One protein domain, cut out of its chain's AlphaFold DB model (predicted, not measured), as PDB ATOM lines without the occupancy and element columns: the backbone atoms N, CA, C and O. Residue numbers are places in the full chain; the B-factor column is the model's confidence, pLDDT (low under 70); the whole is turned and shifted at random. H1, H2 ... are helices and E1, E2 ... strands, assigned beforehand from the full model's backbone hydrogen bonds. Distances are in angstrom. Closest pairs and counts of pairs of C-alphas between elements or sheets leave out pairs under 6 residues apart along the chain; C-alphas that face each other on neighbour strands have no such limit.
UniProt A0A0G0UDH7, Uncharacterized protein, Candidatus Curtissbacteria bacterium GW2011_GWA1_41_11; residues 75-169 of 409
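What this domain is: This is residues 75 to 169 of the 409 residues of an uncharacterized protein of Candidatus Curtissbacteria bacterium GW2011_GWA1_41_11 (UniProt A0A0G0UDH7). A small strand hairpin, E1 and E2, makes one end of a mostly helical body, whose core is an up-and-down bundle of three helices, H2, H3 and H4, each running against the one before it in the chain. H1 and H5 form a second pair, side by side and running opposite ways, with H1 meeting H2 and H5 meeting H3. The printed part has 95 residues, with the named elements H1, H2, E1, E2, H3, H4 and H5 in that order along the chain and an antiparallel sheet E1 - E2. It is compact, with a radius of gyration of the C-alphas of 12.7 A, and spans 36 by 31 by 22 A.

Where its parts are: Begin at C-alpha 103, at (105.218, 73.658, 71.202), where E1 starts; it covers residues 103 to 106, and E2 covers residues 109 to 112. Before them, H1 takes residues 75 to 87, 18.5 A long, from C-alpha 75 at (102.596, 80.320, 55.982), and H2 takes residues 92 to 101, 14.2 A long. After them come H3, residues 114 to 128, 20.5 A, and H4, residues 134 to 151, the longest helix at 25.2 A. H5, residues 160 to 168, ends at C-alpha 168, at (88.691, 81.050, 60.163).

How they stand to each other: In the hairpin of E1 and E2, look for N 104 and O 111, 2.9 A apart, and N 106 and O 109, 2.8 A apart, both within hydrogen-bond range. H2 and H3 are the hubs, touching three helices each. They touch each other at a steep tilt of 39 degrees, opposite ways, and their closest C-alphas are those of Cys 98 and Glu 117, 5.5 A apart. H3 and H4, a helical hairpin, touch at 38 degrees, only just steep; the C-alphas of Leu 120 and Leu 141 are closest, at 6.2 A. H2 and H4 touch the same way at a shallow tilt of 22 degrees, closest at the C-alphas of Leu 101 and Cys 145, 6.7 A. H1 touches H2 with residues 82 to 86 alone, at a steep tilt of 56 degrees; its closest pair is the C-alphas of Arg 86 and Gln 92, 6.8 A. H1 touches H5 with residues 81 to 85 alone, at a shallow tilt of 23 degrees, closest at the C-alphas of Cys 81 and Ile 165, 6.4 A. H3 touches H5 with residues 118 to 122 alone, closest at the C-alphas of Lys 118 and Ile 162, 6.4 A. H4 and H5 are apart. In H1, H2, H3, H4 and H5 every O i to N i+4 pair is within hydrogen-bond range.

The domain as a whole: The two C-alphas farthest apart are those of Lys 107 and Val 131, 39.0 A. The printed part has no cut and no long link. The mean pLDDT of the printed part is 89.1; look for values under 70 at residue 151 and residues 154 to 155.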
ATOM      1  N   THR A  75     102.000  79.002  55.715       73.25
ATOM      2  CA  THR A  75     102.596  80.320  55.982       73.25
ATOM      3  C   THR A  75     101.572  81.447  55.831       73.25
ATOM      4  O   THR A  75     101.429  82.245  56.753       73.25
ATOM      5  N   GLU A  76     100.794  81.470  54.742       77.44
ATOM      6  CA  GLU A  76      99.742  82.479  54.521       77.44
ATOM      7  C   GLU A  76      98.661  82.396  55.615       77.44
ATOM      8  O   GLU A  76      98.310  83.406  56.224       77.44
ATOM      9  N   SER A  77      98.182  81.190  55.948       81.62
ATOM     10  CA  SER A  77      97.184  80.999  57.012       81.62
ATOM     11  C   SER A  77      97.728  81.357  58.405       81.62
ATOM     12  O   SER A  77      96.980  81.845  59.257       81.62
ATOM     13  N   LYS A  78      99.025  81.129  58.668       84.62
ATOM     14  CA  LYS A  78      99.687  81.547  59.914       84.62
ATOM     15  C   LYS A  78      99.757  83.068  60.006       84.62
ATOM     16  O   LYS A  78      99.390  83.610  61.047       84.62
ATOM     17  N   GLU A  79     100.194  83.744  58.949       87.94
ATOM     18  CA  GLU A  79     100.261  85.208  58.906       87.94
ATOM     19  C   GLU A  79      98.874  85.832  59.074       87.94
ATOM     20  O   GLU A  79      98.707  86.722  59.905       87.94
ATOM     21  N   ALA A  80      97.858  85.311  58.380       89.25
ATOM     22  CA  ALA A  80      96.474  85.757  58.535       89.25
ATOM     23  C   ALA A  80      95.995  85.642  59.993       89.25
ATOM     24  O   ALA A  80      95.453  86.599  60.543       89.25
ATOM     25  N   CYS A  81      96.272  84.511  60.653       91.56
ATOM     26  CA  CYS A  81      95.956  84.319  62.069       91.56
ATOM     27  C   CYS A  81      96.651  85.362  62.957       91.56
ATOM     28  O   CYS A  81      96.014  85.961  63.822       91.56
ATOM     29  N   GLN A  82      97.952  85.589  62.755       93.94
ATOM     30  CA  GLN A  82      98.713  86.562  63.542       93.94
ATOM     31  C   GLN A  82      98.195  87.988  63.325       93.94
ATOM     32  O   GLN A  82      98.062  88.739  64.288       93.94
ATOM     33  N   ASN A  83      97.847  88.349  62.088       94.81
ATOM     34  CA  ASN A  83      97.267  89.649  61.758       94.81
ATOM     35  C   ASN A  83      95.949  89.870  62.517       94.81
ATOM     36  O   ASN A  83      95.822  90.869  63.222       94.81
ATOM     37  N   SER A  84      95.020  88.909  62.467       95.88
ATOM     38  CA  SER A  84      93.738  89.010  63.177       95.88
ATOM     39  C   SER A  84      93.891  89.045  64.704       95.88
ATOM     40  O   SER A  84      93.148  89.750  65.383       95.88
ATOM     41  N   LEU A  85      94.879  88.340  65.270       96.88
ATOM     42  CA  LEU A  85      95.183  88.427  66.706       96.88
ATOM     43  C   LEU A  85      95.692  89.825  67.104       96.88
ATOM     44  O   LEU A  85      95.334  90.335  68.169       96.88
ATOM     45  N   ARG A  86      96.486  90.476  66.243       96.62
ATOM     46  CA  ARG A  86      96.927  91.861  66.471       96.62
ATOM     47  C   ARG A  86      95.774  92.856  66.376       96.62
ATOM     48  O   ARG A  86      95.722  93.787  67.174       96.62
ATOM     49  N   GLU A  87      94.833  92.644  65.460       96.38
ATOM     50  CA  GLU A  87      93.642  93.496  65.301       96.38
ATOM     51  C   GLU A  87      92.747  93.508  66.546       96.38
ATOM     52  O   GLU A  87      92.180  94.547  66.883       96.38
ATOM     53  N   ILE A  88      92.665  92.394  67.282       95.31
ATOM     54  CA  ILE A  88      91.935  92.338  68.561       95.31
ATOM     55  C   ILE A  88      92.759  92.837  69.762       95.31
ATOM     56  O   ILE A  88      92.284  92.772  70.896       95.31
ATOM     57  N   GLY A  89      93.968  93.357  69.526       93.25
ATOM     58  CA  GLY A  89      94.785  94.045  70.524       93.25
ATOM     59  C   GLY A  89      95.880  93.207  71.188       93.25
ATOM     60  O   GLY A  89      96.428  93.654  72.194       93.25
ATOM     61  N   ILE A  90      96.225  92.021  70.666       95.88
ATOM     62  CA  ILE A  90      97.317  91.200  71.216       95.88
ATOM     63  C   ILE A  90      98.653  91.591  70.551       95.88
ATOM     64  O   ILE A  90      98.784  91.462  69.334       95.88
ATOM     65  N   PRO A  91      99.671  92.050  71.304       94.75
ATOM     66  CA  PRO A  91     100.973  92.418  70.743       94.75
ATOM     67  C   PRO A  91     101.719  91.237  70.107       94.75
ATOM     68  O   PRO A  91     101.615  90.105  70.581       94.75
ATOM     69  N   GLN A  92     102.545  91.515  69.092       95.25
ATOM     70  CA  GLN A  92     103.302  90.489  68.360       95.25
ATOM     71  C   GLN A  92     104.181  89.630  69.280       95.25
ATOM     72  O   GLN A  92     104.127  88.408  69.197       95.25
ATOM     73  N   ASP A  93     104.905  90.248  70.213       95.19
ATOM     74  CA  ASP A  93     105.773  89.521  71.148       95.19
ATOM     75  C   ASP A  93     104.993  88.499  71.990       95.19
ATOM     76  O   ASP A  93     105.505  87.432  72.329       95.19
ATOM     77  N   VAL A  94     103.741  88.819  72.340       95.94
ATOM     78  CA  VAL A  94     102.859  87.937  73.120       95.94
ATOM     79  C   VAL A  94     102.389  86.772  72.257       95.94
ATOM     80  O   VAL A  94     102.407  85.633  72.717       95.94
ATOM     81  N   ILE A  95     102.026  87.044  71.002       96.25
ATOM     82  CA  ILE A  95     101.663  86.009  70.026       96.25
ATOM     83  C   ILE A  95     102.835  85.042  69.826       96.25
ATOM     84  O   ILE A  95     102.654  83.831  69.934       96.25
ATOM     85  N   ASP A  96     104.045  85.558  69.608       95.12
ATOM     86  CA  ASP A  96     105.241  84.734  69.401       95.12
ATOM     87  C   ASP A  96     105.619  83.933  70.654       95.12
ATOM     88  O   ASP A  96     106.041  82.777  70.557       95.12
ATOM     89  N   CYS A  97     105.417  84.508  71.844       95.19
ATOM     90  CA  CYS A  97     105.572  83.796  73.108       95.19
ATOM     91  C   CYS A  97     104.583  82.623  73.218       95.19
ATOM     92  O   CYS A  97     104.994  81.504  73.530       95.19
ATOM     93  N   CYS A  98     103.304  82.837  72.896       96.00
ATOM     94  CA  CYS A  98     102.283  81.787  72.897       96.00
ATOM     95  C   CYS A  98     102.559  80.684  71.851       96.00
ATOM     96  O   CYS A  98     102.468  79.502  72.201       96.00
ATOM     97  N   ASP A  99     102.954  81.014  70.608       94.19
ATOM     98  CA  ASP A  99     103.342  80.017  69.577       94.19
ATOM     99  C   ASP A  99     104.526  79.177  70.069       94.19
ATOM    100  O   ASP A  99     104.545  77.957  69.907       94.19
ATOM    101  N   LYS A 100     105.500  79.805  70.737       94.00
ATOM    102  CA  LYS A 100     106.653  79.098  71.299       94.00
ATOM    103  C   LYS A 100     106.261  78.174  72.453       94.00
ATOM    104  O   LYS A 100     106.687  77.022  72.468       94.00
ATOM    105  N   LEU A 101     105.472  78.660  73.411       94.19
ATOM    106  CA  LEU A 101     105.052  77.891  74.591       94.19
ATOM    107  C   LEU A 101     104.109  76.738  74.242       94.19
ATOM    108  O   LEU A 101     104.125  75.700  74.896       94.19
ATOM    109  N   SER A 102     103.319  76.892  73.183       93.25
ATOM    110  CA  SER A 102     102.410  75.849  72.703       93.25
ATOM    111  C   SER A 102     103.099  74.710  71.945       93.25
ATOM    112  O   SER A 102     102.438  73.751  71.550       93.25
ATOM    113  N   ARG A 103     104.422  74.762  71.752       92.19
ATOM    114  CA  ARG A 103     105.218  73.658  71.202       92.19
ATOM    115  C   ARG A 103     105.756  72.806  72.344       92.19
ATOM    116  O   ARG A 103     106.785  73.126  72.934       92.19
ATOM    117  N   ILE A 104     105.062  71.714  72.645       87.81
ATOM    118  CA  ILE A 104     105.425  70.806  73.737       87.81
ATOM    119  C   ILE A 104     106.278  69.648  73.225       87.81
ATOM    120  O   ILE A 104     106.109  69.190  72.098       87.81
ATOM    121  N   SER A 105     107.194  69.156  74.058       84.00
ATOM    122  CA  SER A 105     107.934  67.936  73.742       84.00
ATOM    123  C   SER A 105     106.996  66.732  73.857       84.00
ATOM    124  O   SER A 105     106.503  66.440  74.945       84.00
ATOM    125  N   SER A 106     106.762  66.036  72.745       79.31
ATOM    126  CA  SER A 106     106.167  64.699  72.715       79.31
ATOM    127  C   SER A 106     107.168  63.752  72.073       79.31
ATOM    128  O   SER A 106     107.647  64.000  70.966       79.31
ATOM    129  N   LYS A 107     107.533  62.686  72.793       75.75
ATOM    130  CA  LYS A 107     108.309  61.552  72.259       75.75
ATOM    131  C   LYS A 107     109.574  61.956  71.478       75.75
ATOM    132  O   LYS A 107     109.912  61.378  70.450       75.75
ATOM    133  N   GLY A 108     110.286  62.962  71.992       73.81
ATOM    134  CA  GLY A 108     111.554  63.449  71.438       73.81
ATOM    135  C   GLY A 108     111.429  64.520  70.350       73.81
ATOM    136  O   GLY A 108     112.453  64.969  69.839       73.81
ATOM    137  N   ARG A 109     110.215  64.969  70.007       80.69
ATOM    138  CA  ARG A 109     109.974  66.029  69.020       80.69
ATOM    139  C   ARG A 109     109.028  67.098  69.567       80.69
ATOM    140  O   ARG A 109     108.250  66.859  70.484       80.69
ATOM    141  N   LEU A 110     109.108  68.308  69.014       87.06
ATOM    142  CA  LEU A 110     108.196  69.393  69.376       87.06
ATOM    143  C   LEU A 110     106.896  69.267  68.582       87.06
ATOM    144  O   LEU A 110     106.902  69.368  67.356       87.06
ATOM    145  N   VAL A 111     105.784  69.104  69.293       87.94
ATOM    146  CA  VAL A 111     104.433  69.073  68.736       87.94
ATOM    147  C   VAL A 111     103.730  70.375  69.087       87.94
ATOM    148  O   VAL A 111     103.643  70.765  70.251       87.94
ATOM    149  N   TYR A 112     103.234  71.064  68.067       89.81
ATOM    150  CA  TYR A 112     102.433  72.268  68.245       89.81
ATOM    151  C   TYR A 112     101.015  71.907  68.710       89.81
ATOM    152  O   TYR A 112     100.357  71.066  68.099       89.81
ATOM    153  N   GLN A 113     100.563  72.555  69.784       90.12
ATOM    154  CA  GLN A 113      99.280  72.338  70.450       90.12
ATOM    155  C   GLN A 113      98.408  73.600  70.341       90.12
ATOM    156  O   GLN A 113      98.456  74.465  71.223       90.12
ATOM    157  N   PRO A 114      97.572  73.732  69.294       90.12
ATOM    158  CA  PRO A 114      96.803  74.956  69.085       90.12
ATOM    159  C   PRO A 114      95.794  75.234  70.208       90.12
ATOM    160  O   PRO A 114      95.514  76.385  70.517       90.12
ATOM    161  N   GLU A 115      95.261  74.198  70.860       89.75
ATOM    162  CA  GLU A 115      94.358  74.376  72.007       89.75
ATOM    163  C   GLU A 115      95.061  75.044  73.200       89.75
ATOM    164  O   GLU A 115      94.473  75.906  73.855       89.75
ATOM    165  N   LEU A 116      96.329  74.696  73.450       92.06
ATOM    166  CA  LEU A 116      97.154  75.358  74.460       92.06
ATOM    167  C   LEU A 116      97.407  76.815  74.069       92.06
ATOM    168  O   LEU A 116      97.203  77.706  74.892       92.06
ATOM    169  N   GLU A 117      97.777  77.073  72.813       95.06
ATOM    170  CA  GLU A 117      98.006  78.439  72.333       95.06
ATOM    171  C   GLU A 117      96.762  79.318  72.490       95.06
ATOM    172  O   GLU A 117      96.854  80.407  73.054       95.06
ATOM    173  N   LYS A 118      95.580  78.832  72.085       94.62
ATOM    174  CA  LYS A 118      94.314  79.567  72.235       94.62
ATOM    175  C   LYS A 118      94.041  79.961  73.684       94.62
ATOM    176  O   LYS A 118      93.603  81.080  73.941       94.62
ATOM    177  N   ARG A 119      94.307  79.074  74.646       94.69
ATOM    178  CA  ARG A 119      94.098  79.346  76.081       94.69
ATOM    179  C   ARG A 119      95.105  80.349  76.628       94.69
ATOM    180  O   ARG A 119      94.716  81.250  77.369       94.69
ATOM    181  N   LEU A 120      96.368  80.240  76.217       95.50
ATOM    182  CA  LEU A 120      97.403  81.221  76.543       95.50
ATOM    183  C   LEU A 120      97.050  82.606  75.977       95.50
ATOM    184  O   LEU A 120      97.081  83.592  76.708       95.50
ATOM    185  N   LEU A 121      96.622  82.678  74.715       96.38
ATOM    186  CA  LEU A 121      96.170  83.918  74.080       96.38
ATOM    187  C   LEU A 121      94.918  84.491  74.760       96.38
ATOM    188  O   LEU A 121      94.828  85.702  74.940       96.38
ATOM    189  N   SER A 122      93.981  83.639  75.187       95.25
ATOM    190  CA  SER A 122      92.766  84.064  75.904       95.25
ATOM    191  C   SER A 122      93.108  84.683  77.252       95.25
ATOM    192  O   SER A 122      92.596  85.745  77.601       95.25
ATOM    193  N   HIS A 123      94.040  84.068  77.980       93.19
ATOM    194  CA  HIS A 123      94.565  84.636  79.212       93.19
ATOM    195  C   HIS A 123      95.294  85.963  78.959       93.19
ATOM    196  O   HIS A 123      95.045  86.944  79.659       93.19
ATOM    197  N   ALA A 124      96.146  86.028  77.933       93.69
ATOM    198  CA  ALA A 124      96.853  87.254  77.580       93.69
ATOM    199  C   ALA A 124      95.892  88.403  77.246       93.69
ATOM    200  O   ALA A 124      96.073  89.511  77.743       93.69
ATOM    201  N   LEU A 125      94.846  88.138  76.458       93.00
ATOM    202  CA  LEU A 125      93.826  89.125  76.100       93.00
ATOM    203  C   LEU A 125      93.112  89.679  77.345       93.00
ATOM    204  O   LEU A 125      92.906  90.890  77.462       93.00
ATOM    205  N   GLN A 126      92.800  88.815  78.315       91.19
ATOM    206  CA  GLN A 126      92.221  89.228  79.595       91.19
ATOM    207  C   GLN A 126      93.185  90.086  80.422       91.19
ATOM    208  O   GLN A 126      92.765  91.090  80.992       91.19
ATOM    209  N   GLU A 127      94.469  89.735  80.498       90.88
ATOM    210  CA  GLU A 127      95.456  90.518  81.256       90.88
ATOM    211  C   GLU A 127      95.773  91.868  80.595       90.88
ATOM    212  O   GLU A 127      95.928  92.875  81.291       90.88
ATOM    213  N   LEU A 128      95.778  91.934  79.261       89.12
ATOM    214  CA  LEU A 128      95.926  93.185  78.511       89.12
ATOM    215  C   LEU A 128      94.785  94.164  78.815       89.12
ATOM    216  O   LEU A 128      95.030  95.359  78.983       89.12
ATOM    217  N   SER A 129      93.556  93.664  78.994       86.06
ATOM    218  CA  SER A 129      92.405  94.500  79.376       86.06
ATOM    219  C   SER A 129      92.538  95.146  80.765       86.06
ATOM    220  O   SER A 129      91.882  96.145  81.052       86.06
ATOM    221  N   LYS A 130      93.421  94.612  81.621       88.88
ATOM    222  CA  LYS A 130      93.677  95.090  82.989       88.88
ATOM    223  C   LYS A 130      94.844  96.086  83.074       88.88
ATOM    224  O   LYS A 130      95.245  96.444  84.179       88.88
ATOM    225  N   VAL A 131      95.397  96.531  81.937       77.06
ATOM    226  CA  VAL A 131      96.543  97.466  81.855       77.06
ATOM    227  C   VAL A 131      97.784  96.924  82.587       77.06
ATOM    228  O   VAL A 131      98.477  97.619  83.330       77.06
ATOM    229  N   VAL A 132      98.060  95.633  82.403       77.81
ATOM    230  CA  VAL A 132      99.226  94.949  82.977       77.81
ATOM    231  C   VAL A 132     100.446  95.121  82.062       77.81
ATOM    232  O   VAL A 132     100.317  95.130  80.840       77.81
ATOM    233  N   SER A 133     101.651  95.250  82.633       88.31
ATOM    234  CA  SER A 133     102.886  95.335  81.838       88.31
ATOM    235  C   SER A 133     103.173  94.037  81.073       88.31
ATOM    236  O   SER A 133     102.902  92.938  81.567       88.31
ATOM    237  N   LEU A 134     103.798  94.152  79.894       88.06
ATOM    238  CA  LEU A 134     104.142  93.001  79.047       88.06
ATOM    239  C   LEU A 134     104.988  91.959  79.794       88.06
ATOM    240  O   LEU A 134     104.658  90.778  79.759       88.06
ATOM    241  N   ASP A 135     105.992  92.372  80.570       88.38
ATOM    242  CA  ASP A 135     106.834  91.453  81.359       88.38
ATOM    243  C   ASP A 135     106.049  90.623  82.382       88.38
ATOM    244  O   ASP A 135     106.419  89.493  82.720       88.38
ATOM    245  N   ARG A 136     104.974  91.189  82.941       89.38
ATOM    246  CA  ARG A 136     104.114  90.470  83.882       89.38
ATOM    247  C   ARG A 136     103.205  89.487  83.144       89.38
ATOM    248  O   ARG A 136     103.037  88.376  83.638       89.38
ATOM    249  N   ILE A 137     102.712  89.853  81.959       90.94
ATOM    250  CA  ILE A 137     101.961  88.944  81.080       90.94
ATOM    251  C   ILE A 137     102.844  87.759  80.676       90.94
ATOM    252  O   ILE A 137     102.454  86.616  80.889       90.94
ATOM    253  N   MET A 138     104.066  88.001  80.193       92.56
ATOM    254  CA  MET A 138     104.984  86.934  79.767       92.56
ATOM    255  C   MET A 138     105.297  85.936  80.887       92.56
ATOM    256  O   MET A 138     105.313  84.727  80.655       92.56
ATOM    257  N   ARG A 139     105.524  86.414  82.118       89.69
ATOM    258  CA  ARG A 139     105.722  85.528  83.278       89.69
ATOM    259  C   ARG A 139     104.467  84.718  83.594       89.69
ATOM    260  O   ARG A 139     104.561  83.502  83.734       89.69
ATOM    261  N   GLY A 140     103.301  85.367  83.605       90.56
ATOM    262  CA  GLY A 140     102.017  84.692  83.802       90.56
ATOM    263  C   GLY A 140     101.746  83.601  82.763       90.56
ATOM    264  O   GLY A 140     101.269  82.527  83.120       90.56
ATOM    265  N   LEU A 141     102.119  83.823  81.498       93.94
ATOM    266  CA  LEU A 141     101.982  82.830  80.427       93.94
ATOM    267  C   LEU A 141     102.876  81.604  80.631       93.94
ATOM    268  O   LEU A 141     102.419  80.486  80.405       93.94
ATOM    269  N   ASN A 142     104.118  81.783  81.092       91.75
ATOM    270  CA  ASN A 142     105.007  80.661  81.414       91.75
ATOM    271  C   ASN A 142     104.453  79.815  82.572       91.75
ATOM    272  O   ASN A 142     104.410  78.583  82.484       91.75
ATOM    273  N   ASP A 143     103.980  80.475  83.632       89.75
ATOM    274  CA  ASP A 143     103.372  79.807  84.787       89.75
ATOM    275  C   ASP A 143     102.098  79.059  84.381       89.75
ATOM    276  O   ASP A 143     101.884  77.908  84.771       89.75
ATOM    277  N   LEU A 144     101.255  79.695  83.562       90.69
ATOM    278  CA  LEU A 144     100.031  79.094  83.052       90.69
ATOM    279  C   LEU A 144     100.325  77.901  82.141       90.69
ATOM    280  O   LEU A 144      99.708  76.854  82.305       90.69
ATOM    281  N   CYS A 145     101.288  78.019  81.226       90.81
ATOM    282  CA  CYS A 145     101.706  76.924  80.352       90.81
ATOM    283  C   CYS A 145     102.167  75.709  81.168       90.81
ATOM    284  O   CYS A 145     101.757  74.579  80.897       90.81
ATOM    285  N   SER A 146     102.965  75.936  82.212       86.75
ATOM    286  CA  SER A 146     103.438  74.877  83.112       86.75
ATOM    287  C   SER A 146     102.279  74.194  83.852       86.75
ATOM    288  O   SER A 146     102.247  72.970  83.974       86.75
ATOM    289  N   LYS A 147     101.278  74.965  84.297       85.75
ATOM    290  CA  LYS A 147     100.062  74.423  84.930       85.75
ATOM    291  C   LYS A 147      99.201  73.627  83.951       85.75
ATOM    292  O   LYS A 147      98.793  72.522  84.275       85.75
ATOM    293  N   LEU A 148      98.959  74.155  82.753       85.31
ATOM    294  CA  LEU A 148      98.111  73.507  81.747       85.31
ATOM    295  C   LEU A 148      98.723  72.208  81.210       85.31
ATOM    296  O   LEU A 148      98.011  71.244  80.942       85.31
ATOM    297  N   THR A 149     100.048  72.159  81.078       82.69
ATOM    298  CA  THR A 149     100.754  70.955  80.616       82.69
ATOM    299  C   THR A 149     100.838  69.860  81.683       82.69
ATOM    300  O   THR A 149     100.901  68.687  81.324       82.69
ATOM    301  N   SER A 150     100.793  70.213  82.975       78.25
ATOM    302  CA  SER A 150     100.860  69.258  84.095       78.25
ATOM    303  C   SER A 150      99.491  68.837  84.643       78.25
ATOM    304  O   SER A 150      99.318  67.675  85.000       78.25
ATOM    305  N   GLY A 151      98.526  69.757  84.703       69.56
ATOM    306  CA  GLY A 151      97.191  69.552  85.281       69.56
ATOM    307  C   GLY A 151      96.051  69.466  84.264       69.56
ATOM    308  O   GLY A 151      94.904  69.273  84.653       69.56
ATOM    309  N   GLY A 152      96.337  69.603  82.966       70.75
ATOM    310  CA  GLY A 152      95.322  69.620  81.916       70.75
ATOM    311  C   GLY A 152      94.651  70.985  81.734       70.75
ATOM    312  O   GLY A 152      95.049  71.998  82.302       70.75
ATOM    313  N   PHE A 153      93.626  71.019  80.882       72.00
ATOM    314  CA  PHE A 153      92.993  72.255  80.416       72.00
ATOM    315  C   PHE A 153      91.797  72.731  81.261       72.00
ATOM    316  O   PHE A 153      91.015  73.580  80.825       72.00
ATOM    317  N   GLU A 154      91.597  72.180  82.450       67.94
ATOM    318  CA  GLU A 154      90.446  72.522  83.285       67.94
ATOM    319  C   GLU A 154      90.571  73.949  83.850       67.94
ATOM    320  O   GLU A 154      91.644  74.395  84.252       67.94
ATOM    321  N   GLY A 155      89.468  74.706  83.835       67.62
ATOM    322  CA  GLY A 155      89.392  76.043  84.444       67.62
ATOM    323  C   GLY A 155      89.873  77.233  83.601       67.62
ATOM    324  O   GLY A 155      89.756  78.364  84.063       67.62
ATOM    325  N   VAL A 156      90.360  77.033  82.369       78.81
ATOM    326  CA  VAL A 156      90.798  78.140  81.487       78.81
ATOM    327  C   VAL A 156      89.980  78.164  80.205       78.81
ATOM    328  O   VAL A 156      90.300  77.442  79.271       78.81
ATOM    329  N   SER A 157      88.923  78.969  80.127       87.62
ATOM    330  CA  SER A 157      88.109  79.052  78.908       87.62
ATOM    331  C   SER A 157      88.879  79.665  77.734       87.62
ATOM    332  O   SER A 157      89.761  80.509  77.908       87.62
ATOM    333  N   VAL A 158      88.528  79.232  76.523       92.38
ATOM    334  CA  VAL A 158      88.958  79.900  75.291       92.38
ATOM    335  C   VAL A 158      88.014  81.074  75.040       92.38
ATOM    336  O   VAL A 158      86.796  80.905  75.084       92.38
ATOM    337  N   ASP A 159      88.573  82.258  74.806       95.25
ATOM    338  CA  ASP A 159      87.814  83.436  74.396       95.25
ATOM    339  C   ASP A 159      87.193  83.198  73.015       95.25
ATOM    340  O   ASP A 159      87.864  82.721  72.094       95.25
ATOM    341  N   GLN A 160      85.915  83.553  72.862       95.50
ATOM    342  CA  GLN A 160      85.170  83.320  71.628       95.50
ATOM    343  C   GLN A 160      85.851  83.959  70.406       95.50
ATOM    344  O   GLN A 160      85.922  83.321  69.359       95.50
ATOM    345  N   LYS A 161      86.415  85.168  70.535       95.38
ATOM    346  CA  LYS A 161      87.083  85.848  69.412       95.38
ATOM    347  C   LYS A 161      88.316  85.084  68.951       95.38
ATOM    348  O   LYS A 161      88.594  85.006  67.759       95.38
ATOM    349  N   ILE A 162      89.062  84.513  69.893       95.88
ATOM    350  CA  ILE A 162      90.247  83.712  69.580       95.88
ATOM    351  C   ILE A 162      89.830  82.409  68.902       95.88
ATOM    352  O   ILE A 162      90.448  82.021  67.911       95.88
ATOM    353  N   ASP A 163      88.777  81.749  69.388       94.50
ATOM    354  CA  ASP A 163      88.286  80.525  68.753       94.50
ATOM    355  C   ASP A 163      87.807  80.782  67.315       94.50
ATOM    356  O   ASP A 163      88.174  80.036  66.407       94.50
ATOM    357  N   GLU A 164      87.092  81.888  67.086       94.94
ATOM    358  CA  GLU A 164      86.649  82.331  65.757       94.94
ATOM    359  C   GLU A 164      87.828  82.623  64.814       94.94
ATOM    360  O   GLU A 164      87.823  82.161  63.669       94.94
ATOM    361  N   ILE A 165      88.878  83.308  65.289       94.94
ATOM    362  CA  ILE A 165      90.093  83.561  64.495       94.94
ATOM    363  C   ILE A 165      90.747  82.243  64.074       94.94
ATOM    364  O   ILE A 165      91.083  82.066  62.901       94.94
ATOM    365  N   TYR A 166      90.914  81.295  64.999       92.69
ATOM    366  CA  TYR A 166      91.525  80.002  64.683       92.69
ATOM    367  C   TYR A 166      90.653  79.174  63.737       92.69
ATOM    368  O   TYR A 166      91.183  78.526  62.832       92.69
ATOM    369  N   ALA A 167      89.331  79.188  63.926       89.69
ATOM    370  CA  ALA A 167      88.385  78.513  63.044       89.69
ATOM    371  C   ALA A 167      88.438  79.070  61.613       89.69
ATOM    372  O   ALA A 167      88.379  78.298  60.658       89.69
ATOM    373  N   ALA A 168      88.601  80.387  61.461       89.38
ATOM    374  CA  ALA A 168      88.691  81.050  60.163       89.38
ATOM    375  C   ALA A 168      90.062  80.905  59.477       89.38
ATOM    376  O   ALA A 168      90.137  81.062  58.260       89.38
ATOM    377  N   THR A 169      91.124  80.611  60.237       87.94
ATOM    378  CA  THR A 169      92.510  80.578  59.742       87.94
ATOM    379  C   THR A 169      93.157  79.204  59.945       87.94
ATOM    380  O   THR A 169      93.122  78.363  59.054       87.94
TER     381      THR A 169